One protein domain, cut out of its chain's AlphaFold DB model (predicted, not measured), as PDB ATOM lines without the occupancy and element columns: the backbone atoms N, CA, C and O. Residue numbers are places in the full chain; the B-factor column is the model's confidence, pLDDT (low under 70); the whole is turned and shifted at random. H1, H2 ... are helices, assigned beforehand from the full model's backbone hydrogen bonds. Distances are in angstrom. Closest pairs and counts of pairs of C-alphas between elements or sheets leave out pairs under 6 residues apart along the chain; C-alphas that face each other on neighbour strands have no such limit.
ATOM      1  N   PHE A 427    -110.940  72.387  15.872       87.69
ATOM      2  CA  PHE A 427    -111.256  71.772  14.568       87.69
ATOM      3  C   PHE A 427    -110.112  71.771  13.542       87.69
ATOM      4  O   PHE A 427    -110.026  70.846  12.739       87.69
ATOM      5  N   GLU A 428    -109.240  72.781  13.574       89.12
ATOM      6  CA  GLU A 428    -108.119  72.945  12.632       89.12
ATOM      7  C   GLU A 428    -106.814  72.290  13.115       89.12
ATOM      8  O   GLU A 428    -105.796  72.327  12.426       89.12
ATOM      9  N   LEU A 429    -106.797  71.701  14.315       88.38
ATOM     10  CA  LEU A 429    -105.576  71.131  14.874       88.38
ATOM     11  C   LEU A 429    -105.219  69.816  14.166       88.38
ATOM     12  O   LEU A 429    -105.858  68.788  14.379       88.38
ATOM     13  N   ALA A 430    -104.161  69.846  13.357       87.75
ATOM     14  CA  ALA A 430    -103.680  68.704  12.584       87.75
ATOM     15  C   ALA A 430    -102.900  67.691  13.447       87.75
ATOM     16  O   ALA A 430    -101.672  67.741  13.540       87.75
ATOM     17  N   VAL A 431    -103.612  66.779  14.116       87.69
ATOM     18  CA  VAL A 431    -103.024  65.759  15.014       87.69
ATOM     19  C   VAL A 431    -103.562  64.346  14.796       87.69
ATOM     20  O   VAL A 431    -103.051  63.418  15.419       87.69
ATOM     21  N   LEU A 432    -104.553  64.161  13.924       86.19
ATOM     22  CA  LEU A 432    -105.189  62.871  13.659       86.19
ATOM     23  C   LEU A 432    -104.418  62.112  12.578       86.19
ATOM     24  O   LEU A 432    -104.054  62.677  11.549       86.19
ATOM     25  N   THR A 433    -104.136  60.831  12.786       84.75
ATOM     26  CA  THR A 433    -103.358  60.034  11.827       84.75
ATOM     27  C   THR A 433    -103.775  58.564  11.838       84.75
ATOM     28  O   THR A 433    -104.489  58.119  12.739       84.75
ATOM     29  N   THR A 434    -103.310  57.808  10.841       81.94
ATOM     30  CA  THR A 434    -103.514  56.360  10.714       81.94
ATOM     31  C   THR A 434    -102.174  55.617  10.747       81.94
ATOM     32  O   THR A 434    -101.119  56.193  10.447       81.94
ATOM     33  N   PRO A 435    -102.165  54.315  11.079       76.88
ATOM     34  CA  PRO A 435    -100.972  53.478  10.966       76.88
ATOM     35  C   PRO A 435    -100.357  53.478   9.558       76.88
ATOM     36  O   PRO A 435     -99.135  53.470   9.436       76.88
ATOM     37  N   GLN A 436    -101.185  53.537   8.508       72.56
ATOM     38  CA  GLN A 436    -100.731  53.582   7.112       72.56
ATOM     39  C   GLN A 436    -100.036  54.905   6.778       72.56
ATOM     40  O   GLN A 436     -98.939  54.876   6.239       72.56
ATOM     41  N   ALA A 437    -100.601  56.054   7.169       71.75
ATOM     42  CA  ALA A 437     -99.962  57.358   6.964       71.75
ATOM     43  C   ALA A 437     -98.607  57.449   7.694       71.75
ATOM     44  O   ALA A 437     -97.602  57.904   7.149       71.75
ATOM     45  N   ARG A 438     -98.535  56.915   8.921       68.81
ATOM     46  CA  ARG A 438     -97.271  56.814   9.664       68.81
ATOM     47  C   ARG A 438     -96.252  55.904   8.969       68.81
ATOM     48  O   ARG A 438     -95.071  56.238   8.969       68.81
ATOM     49  N   ALA A 439     -96.687  54.776   8.405       68.00
ATOM     50  CA  ALA A 439     -95.819  53.864   7.660       68.00
ATOM     51  C   ALA A 439     -95.316  54.494   6.351       68.00
ATOM     52  O   ALA A 439     -94.122  54.433   6.081       68.00
ATOM     53  N   ASN A 440     -96.189  55.166   5.597       69.50
ATOM     54  CA  ASN A 440     -95.840  55.874   4.363       69.50
ATOM     55  C   ASN A 440     -94.805  56.978   4.628       69.50
ATOM     56  O   ASN A 440     -93.776  57.032   3.961       69.50
ATOM     57  N   ASN A 441     -95.003  57.786   5.676       68.75
ATOM     58  CA  ASN A 441     -94.031  58.812   6.070       68.75
ATOM     59  C   ASN A 441     -92.702  58.223   6.574       68.75
ATOM     60  O   ASN A 441     -91.664  58.863   6.443       68.75
ATOM     61  N   ALA A 442     -92.717  57.026   7.172       65.19
ATOM     62  CA  ALA A 442     -91.511  56.355   7.663       65.19
ATOM     63  C   ALA A 442     -90.712  55.641   6.555       65.19
ATOM     64  O   ALA A 442     -89.532  55.355   6.753       65.19
ATOM     65  N   HIS A 449     -91.653  64.032  -2.710       55.66
ATOM     66  CA  HIS A 449     -92.832  63.459  -2.034       55.66
ATOM     67  C   HIS A 449     -93.573  64.383  -1.053       55.66
ATOM     68  O   HIS A 449     -92.976  65.123  -0.271       55.66
ATOM     69  N   THR A 450     -94.903  64.245  -1.061       56.12
ATOM     70  CA  THR A 450     -95.888  64.854  -0.160       56.12
ATOM     71  C   THR A 450     -96.011  64.024   1.136       56.12
ATOM     72  O   THR A 450     -96.077  62.795   1.114       56.12
ATOM     73  N   ASN A 451     -95.967  64.674   2.308       60.94
ATOM     74  CA  ASN A 451     -96.079  63.996   3.613       60.94
ATOM     75  C   ASN A 451     -97.549  63.688   3.950       60.94
ATOM     76  O   ASN A 451     -98.320  64.624   4.174       60.94
ATOM     77  N   THR A 452     -97.896  62.407   4.125       73.56
ATOM     78  CA  THR A 452     -99.260  61.962   4.473       73.56
ATOM     79  C   THR A 452     -99.626  62.238   5.935       73.56
ATOM     80  O   THR A 452     -99.121  61.591   6.853       73.56
ATOM     81  N   GLY A 453    -100.511  63.204   6.193       72.19
ATOM     82  CA  GLY A 453    -100.953  63.565   7.552       72.19
ATOM     83  C   GLY A 453     -99.826  64.040   8.503       72.19
ATOM     84  O   GLY A 453     -98.660  64.126   8.114       72.19
ATOM     85  N   PRO A 454    -100.115  64.390   9.774       83.00
ATOM     86  CA  PRO A 454    -101.410  64.318  10.454       83.00
ATOM     87  C   PRO A 454    -102.449  65.308   9.911       83.00
ATOM     88  O   PRO A 454    -102.112  66.384   9.430       83.00
ATOM     89  N   TYR A 455    -103.717  64.939  10.020       87.31
ATOM     90  CA  TYR A 455    -104.879  65.670   9.528       87.31
ATOM     91  C   TYR A 455    -105.646  66.315  10.690       87.31
ATOM     92  O   TYR A 455    -105.534  65.894  11.846       87.31
ATOM     93  N   SER A 456    -106.410  67.363  10.402       88.75
ATOM     94  CA  SER A 456    -107.355  67.977  11.339       88.75
ATOM     95  C   SER A 456    -108.771  67.401  11.175       88.75
ATOM     96  O   SER A 456    -109.063  66.721  10.191       88.75
ATOM     97  N   LEU A 457    -109.683  67.676  12.118       87.06
ATOM     98  CA  LEU A 457    -111.104  67.328  11.932       87.06
ATOM     99  C   LEU A 457    -111.706  68.061  10.729       87.06
ATOM    100  O   LEU A 457    -112.550  67.503  10.032       87.06
ATOM    101  N   LEU A 458    -111.260  69.295  10.481       89.19
ATOM    102  CA  LEU A 458    -111.649  70.065   9.309       89.19
ATOM    103  C   LEU A 458    -111.186  69.386   8.008       89.19
ATOM    104  O   LEU A 458    -111.998  69.249   7.099       89.19
ATOM    105  N   ASP A 459    -109.941  68.897   7.935       87.56
ATOM    106  CA  ASP A 459    -109.429  68.168   6.758       87.56
ATOM    107  C   ASP A 459    -110.254  66.910   6.467       87.56
ATOM    108  O   ASP A 459    -110.620  66.641   5.322       87.56
ATOM    109  N   LEU A 460    -110.580  66.136   7.506       87.19
ATOM    110  CA  LEU A 460    -111.395  64.925   7.375       87.19
ATOM    111  C   LEU A 460    -112.829  65.240   6.941       87.19
ATOM    112  O   LEU A 460    -113.393  64.521   6.117       87.19
ATOM    113  N   TYR A 461    -113.406  66.330   7.453       88.50
ATOM    114  CA  TYR A 461    -114.749  66.753   7.071       88.50
ATOM    115  C   TYR A 461    -114.805  67.236   5.618       88.50
ATOM    116  O   TYR A 461    -115.664  66.805   4.851       88.50
ATOM    117  N   LEU A 462    -113.861  68.093   5.221       87.31
ATOM    118  CA  LEU A 462    -113.783  68.664   3.877       87.31
ATOM    119  C   LEU A 462    -113.439  67.623   2.803       87.31
ATOM    120  O   LEU A 462    -113.985  67.672   1.699       87.31
ATOM    121  N   SER A 463    -112.568  66.662   3.121       81.56
ATOM    122  CA  SER A 463    -112.201  65.575   2.202       81.56
ATOM    123  C   SER A 463    -113.285  64.502   2.071       81.56
ATOM    124  O   SER A 463    -113.268  63.738   1.105       81.56
ATOM    125  N   GLY A 464    -114.230  64.434   3.016       78.38
ATOM    126  CA  GLY A 464    -115.222  63.360   3.092       78.38
ATOM    127  C   GLY A 464    -114.616  62.002   3.460       78.38
ATOM    128  O   GLY A 464    -115.267  60.979   3.273       78.38
ATOM    129  N   ARG A 465    -113.376  61.976   3.972       73.94
ATOM    130  CA  ARG A 465    -112.633  60.759   4.345       73.94
ATOM    131  C   ARG A 465    -112.767  60.417   5.835       73.94
ATOM    132  O   ARG A 465    -111.844  59.863   6.430       73.94
ATOM    133  N   ALA A 466    -113.893  60.768   6.458       68.94
ATOM    134  CA  ALA A 466    -114.185  60.314   7.814       68.94
ATOM    135  C   ALA A 466    -114.246  58.767   7.837       68.94
ATOM    136  O   ALA A 466    -114.857  58.192   6.933       68.94
ATOM    137  N   PRO A 467    -113.615  58.094   8.820       66.88
ATOM    138  CA  PRO A 467    -113.616  56.629   8.911       66.88
ATOM    139  C   PRO A 467    -115.043  56.109   8.970       66.88
ATOM    140  O   PRO A 467    -115.837  56.721   9.658       66.88
ATOM    141  N   ALA A 468    -115.389  55.016   8.287       63.75
ATOM    142  CA  ALA A 468    -116.728  54.430   8.413       63.75
ATOM    143  C   ALA A 468    -116.988  53.946   9.860       63.75
ATOM    144  O   ALA A 468    -116.033  53.591  10.548       63.75
ATOM    145  N   PRO A 469    -118.250  53.796  10.318       58.47
ATOM    146  CA  PRO A 469    -118.544  53.303  11.673       58.47
ATOM    147  C   PRO A 469    -117.953  51.912  11.978       58.47
ATOM    148  O   PRO A 469    -117.819  51.522  13.133       58.47
ATOM    149  N   GLN A 470    -117.607  51.131  10.944       58.97
ATOM    150  CA  GLN A 470    -116.920  49.841  11.081       58.97
ATOM    151  C   GLN A 470    -115.380  49.960  11.183       58.97
ATOM    152  O   GLN A 470    -114.710  48.963  11.449       58.97
ATOM    153  N   GLU A 471    -114.819  51.156  10.987       59.22
ATOM    154  CA  GLU A 471    -113.383  51.476  10.915       59.22
ATOM    155  C   GLU A 471    -112.900  52.402  12.053       59.22
ATOM    156  O   GLU A 471    -111.717  52.759  12.086       59.22
ATOM    157  N   ASP A 472    -113.777  52.743  13.010       55.22
ATOM    158  CA  ASP A 472    -113.558  53.698  14.118       55.22
ATOM    159  C   ASP A 472    -112.291  53.437  14.971       55.22
ATOM    160  O   ASP A 472    -111.819  54.325  15.675       55.22
ATOM    161  N   ASN A 473    -111.674  52.252  14.870       56.75
ATOM    162  CA  ASN A 473    -110.457  51.866  15.600       56.75
ATOM    163  C   ASN A 473    -109.134  52.066  14.826       56.75
ATOM    164  O   ASN A 473    -108.088  51.594  15.275       56.75
ATOM    165  N   THR A 474    -109.143  52.720  13.659       69.12
ATOM    166  CA  THR A 474    -107.932  52.901  12.823       69.12
ATOM    167  C   THR A 474    -107.287  54.287  12.923       69.12
ATOM    168  O   THR A 474    -106.129  54.448  12.530       69.12
ATOM    169  N   TRP A 475    -107.992  55.269  13.489       77.94
ATOM    170  CA  TRP A 475    -107.525  56.646  13.655       77.94
ATOM    171  C   TRP A 475    -107.140  56.933  15.108       77.94
ATOM    172  O   TRP A 475    -107.842  56.543  16.037       77.94
ATOM    173  N   TYR A 476    -106.024  57.630  15.319       80.62
ATOM    174  CA  TYR A 476    -105.580  58.058  16.650       80.62
ATOM    175  C   TYR A 476    -105.017  59.476  16.619       80.62
ATOM    176  O   TYR A 476    -104.600  59.974  15.568       80.62
ATOM    177  N   SER A 477    -104.996  60.133  17.779       86.31
ATOM    178  CA  SER A 477    -104.452  61.478  17.913       86.31
ATOM    179  C   SER A 477    -103.033  61.460  18.462       86.31
ATOM    180  O   SER A 477    -102.714  60.793  19.444       86.31
ATOM    181  N   LEU A 478    -102.166  62.274  17.867       84.44
ATOM    182  CA  LEU A 478    -100.837  62.570  18.405       84.44
ATOM    183  C   LEU A 478    -100.912  63.482  19.646       84.44
ATOM    184  O   LEU A 478     -99.909  63.666  20.336       84.44
ATOM    185  N   ARG A 479    -102.087  64.067  19.935       83.88
ATOM    186  CA  ARG A 479    -102.371  64.887  21.124       83.88
ATOM    187  C   ARG A 479    -103.732  64.527  21.723       83.88
ATOM    188  O   ARG A 479    -104.644  65.350  21.737       83.88
ATOM    189  N   GLU A 480    -103.837  63.320  22.272       81.75
ATOM    190  CA  GLU A 480    -105.087  62.767  22.822       81.75
ATOM    191  C   GLU A 480    -105.764  63.675  23.870       81.75
ATOM    192  O   GLU A 480    -106.985  63.758  23.926       81.75
ATOM    193  N   GLN A 481    -104.980  64.421  24.660       76.25
ATOM    194  CA  GLN A 481    -105.500  65.364  25.663       76.25
ATOM    195  C   GLN A 481    -106.150  66.620  25.058       76.25
ATOM    196  O   GLN A 481    -106.969  67.252  25.713       76.25
ATOM    197  N   ALA A 482    -105.768  67.004  23.837       76.12
ATOM    198  CA  ALA A 482    -106.289  68.191  23.157       76.12
ATOM    199  C   ALA A 482    -107.403  67.846  22.157       76.12
ATOM    200  O   ALA A 482    -108.314  68.643  21.950       76.12
ATOM    201  N   LEU A 483    -107.313  66.677  21.520       81.06
ATOM    202  CA  LEU A 483    -108.290  66.188  20.556       81.06
ATOM    203  C   LEU A 483    -108.252  64.652  20.539       81.06
ATOM    204  O   LEU A 483    -107.328  64.108  19.938       81.06
ATOM    205  N   PRO A 484    -109.192  63.949  21.193       81.19
ATOM    206  CA  PRO A 484    -109.203  62.486  21.211       81.19
ATOM    207  C   PRO A 484    -109.385  61.878  19.817       81.19
ATOM    208  O   PRO A 484    -110.164  62.400  19.018       81.19
ATOM    209  N   GLY A 485    -108.723  60.757  19.523       73.19
ATOM    210  CA  GLY A 485    -108.833  60.074  18.225       73.19
ATOM    211  C   GLY A 485    -110.271  59.668  17.876       73.19
ATOM    212  O   GLY A 485    -110.682  59.782  16.728       73.19
ATOM    213  N   THR A 486    -111.079  59.336  18.888       74.00
ATOM    214  CA  THR A 486    -112.505  58.986  18.750       74.00
ATOM    215  C   THR A 486    -113.384  60.130  18.233       74.00
ATOM    216  O   THR A 486    -114.548  59.916  17.904       74.00
ATOM    217  N   THR A 487    -112.868  61.363  18.166       75.31
ATOM    218  CA  THR A 487    -113.623  62.515  17.650       75.31
ATOM    219  C   THR A 487    -113.877  62.447  16.143       75.31
ATOM    220  O   THR A 487    -114.746  63.163  15.654       75.31
ATOM    221  N   THR A 488    -113.201  61.566  15.398       75.06
ATOM    222  CA  THR A 488    -113.440  61.367  13.958       75.06
ATOM    223  C   THR A 488    -114.840  60.835  13.656       75.06
ATOM    224  O   THR A 488    -115.460  61.285  12.693       75.06
ATOM    225  N   GLY A 489    -115.383  59.963  14.515       70.75
ATOM    226  CA  GLY A 489    -116.748  59.441  14.381       70.75
ATOM    227  C   GLY A 489    -117.831  60.526  14.510       70.75
ATOM    228  O   GLY A 489    -118.954  60.357  14.037       70.75
ATOM    229  N   LEU A 490    -117.496  61.699  15.067       72.00
ATOM    230  CA  LEU A 490    -118.411  62.844  15.174       72.00
ATOM    231  C   LEU A 490    -118.785  63.435  13.803       72.00
ATOM    232  O   LEU A 490    -119.774  64.161  13.681       72.00
ATOM    233  N   LEU A 491    -118.020  63.140  12.753       78.56
ATOM    234  CA  LEU A 491    -118.286  63.660  11.414       78.56
ATOM    235  C   LEU A 491    -119.482  62.967  10.737       78.56
ATOM    236  O   LEU A 491    -120.116  63.571   9.878       78.56
ATOM    237  N   HIS A 492    -119.869  61.759  11.167       75.94
ATOM    238  CA  HIS A 492    -120.953  60.974  10.552       75.94
ATOM    239  C   HIS A 492    -122.335  61.612  10.600       75.94
ATOM    240  O   HIS A 492    -123.200  61.298   9.785       75.94
ATOM    241  N   HIS A 493    -122.566  62.480  11.576       74.31
ATOM    242  CA  HIS A 493    -123.857  63.126  11.752       74.31
ATOM    243  C   HIS A 493    -123.945  64.463  11.010       74.31
ATOM    244  O   HIS A 493    -125.017  65.073  10.988       74.31
ATOM    245  N   LEU A 494    -122.845  64.949  10.429       81.38
ATOM    246  CA  LEU A 494    -122.786  66.229   9.730       81.38
ATOM    247  C   LEU A 494    -123.325  66.120   8.295       81.38
ATOM    248  O   LEU A 494    -123.250  65.055   7.684       81.38
ATOM    249  N   PRO A 495    -123.887  67.210   7.742       86.81
ATOM    250  CA  PRO A 495    -124.303  67.236   6.344       86.81
ATOM    251  C   PRO A 495    -123.086  67.167   5.411       86.81
ATOM    252  O   PRO A 495    -121.989  67.581   5.792       86.81
ATOM    253  N   ASP A 496    -123.293  66.717   4.170       88.56
ATOM    254  CA  ASP A 496    -122.277  66.813   3.116       88.56
ATOM    255  C   ASP A 496    -121.940  68.285   2.838       88.56
ATOM    256  O   ASP A 496    -122.721  69.033   2.240       88.56
ATOM    257  N   ILE A 497    -120.751  68.692   3.279       89.31
ATOM    258  CA  ILE A 497    -120.327  70.085   3.229       89.31
ATOM    259  C   ILE A 497    -120.087  70.584   1.809       89.31
ATOM    260  O   ILE A 497    -120.303  71.766   1.547       89.31
ATOM    261  N   LYS A 498    -119.710  69.707   0.867       89.81
ATOM    262  CA  LYS A 498    -119.509  70.095  -0.538       89.81
ATOM    263  C   LYS A 498    -120.842  70.466  -1.183       89.81
ATOM    264  O   LYS A 498    -120.926  71.489  -1.863       89.81
ATOM    265  N   SER A 499    -121.900  69.703  -0.901       89.88
ATOM    266  CA  SER A 499    -123.265  70.028  -1.331       89.88
ATOM    267  C   SER A 499    -123.801  71.301  -0.668       89.88
ATOM    268  O   SER A 499    -124.367  72.153  -1.355       89.88
TER     269      SER A 499
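AT A GLANCE: This is residues 427 to 442 and 449 to 499 of the 1089 residues of an uncharacterized protein of Pseudomonas simiae (UniProt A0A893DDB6). There is little regular structure: a body made mostly of loops, with short helices H2 and H3 packed at a steep angle and H1 set apart towards one end of the longest axis. The long loop of residues 464 to 484 pairs briefly with residues 432 to 433. The 67 printed residues include 24 in three named helices, H1, H2, H3 in chain order, and no named strand; the class is all helix. It is compact, with a radius of gyration of the C-alphas of 11.7 A and spans of 35 by 28 by 24 A.

IN THESE COORDINATES: H1, residues 435 to 442, begins at C-alpha 435 (-100.972, 53.478, 10.966) and measures 10.4 A. H2 is residues 457 to 463, 9.9 A. H3, residues 485 to 493, measures 16.6 A and ends at C-alpha 493 (-123.857, 63.126, 11.752).

HOW THE PARTS SIT: H2 and H3 touch, the closest C-alphas being those of Tyr 461 and Leu 491, 6.4 A apart. They run the same way at a steep tilt of 50 degrees. H1 is apart from both. Residues 432 to 433 pair antiparallel with 476 to 477. Every O i to N i+4 pair is within hydrogen-bond range in H1 and H2; in H3 0 of 5 are, against 5 of 6 O i to N i+3 pairs.

THE WHOLE: The C-alphas farthest apart, Ala 442 and Ser 499, are 35.7 A apart. Residues 443 to 448 are not printed; the C-alphas across this cut are 12.1 A apart. The link from H2 to H3 is long. pLDDT is under 70 at residues 438 to 442, 449 to 451 and 466 to 474.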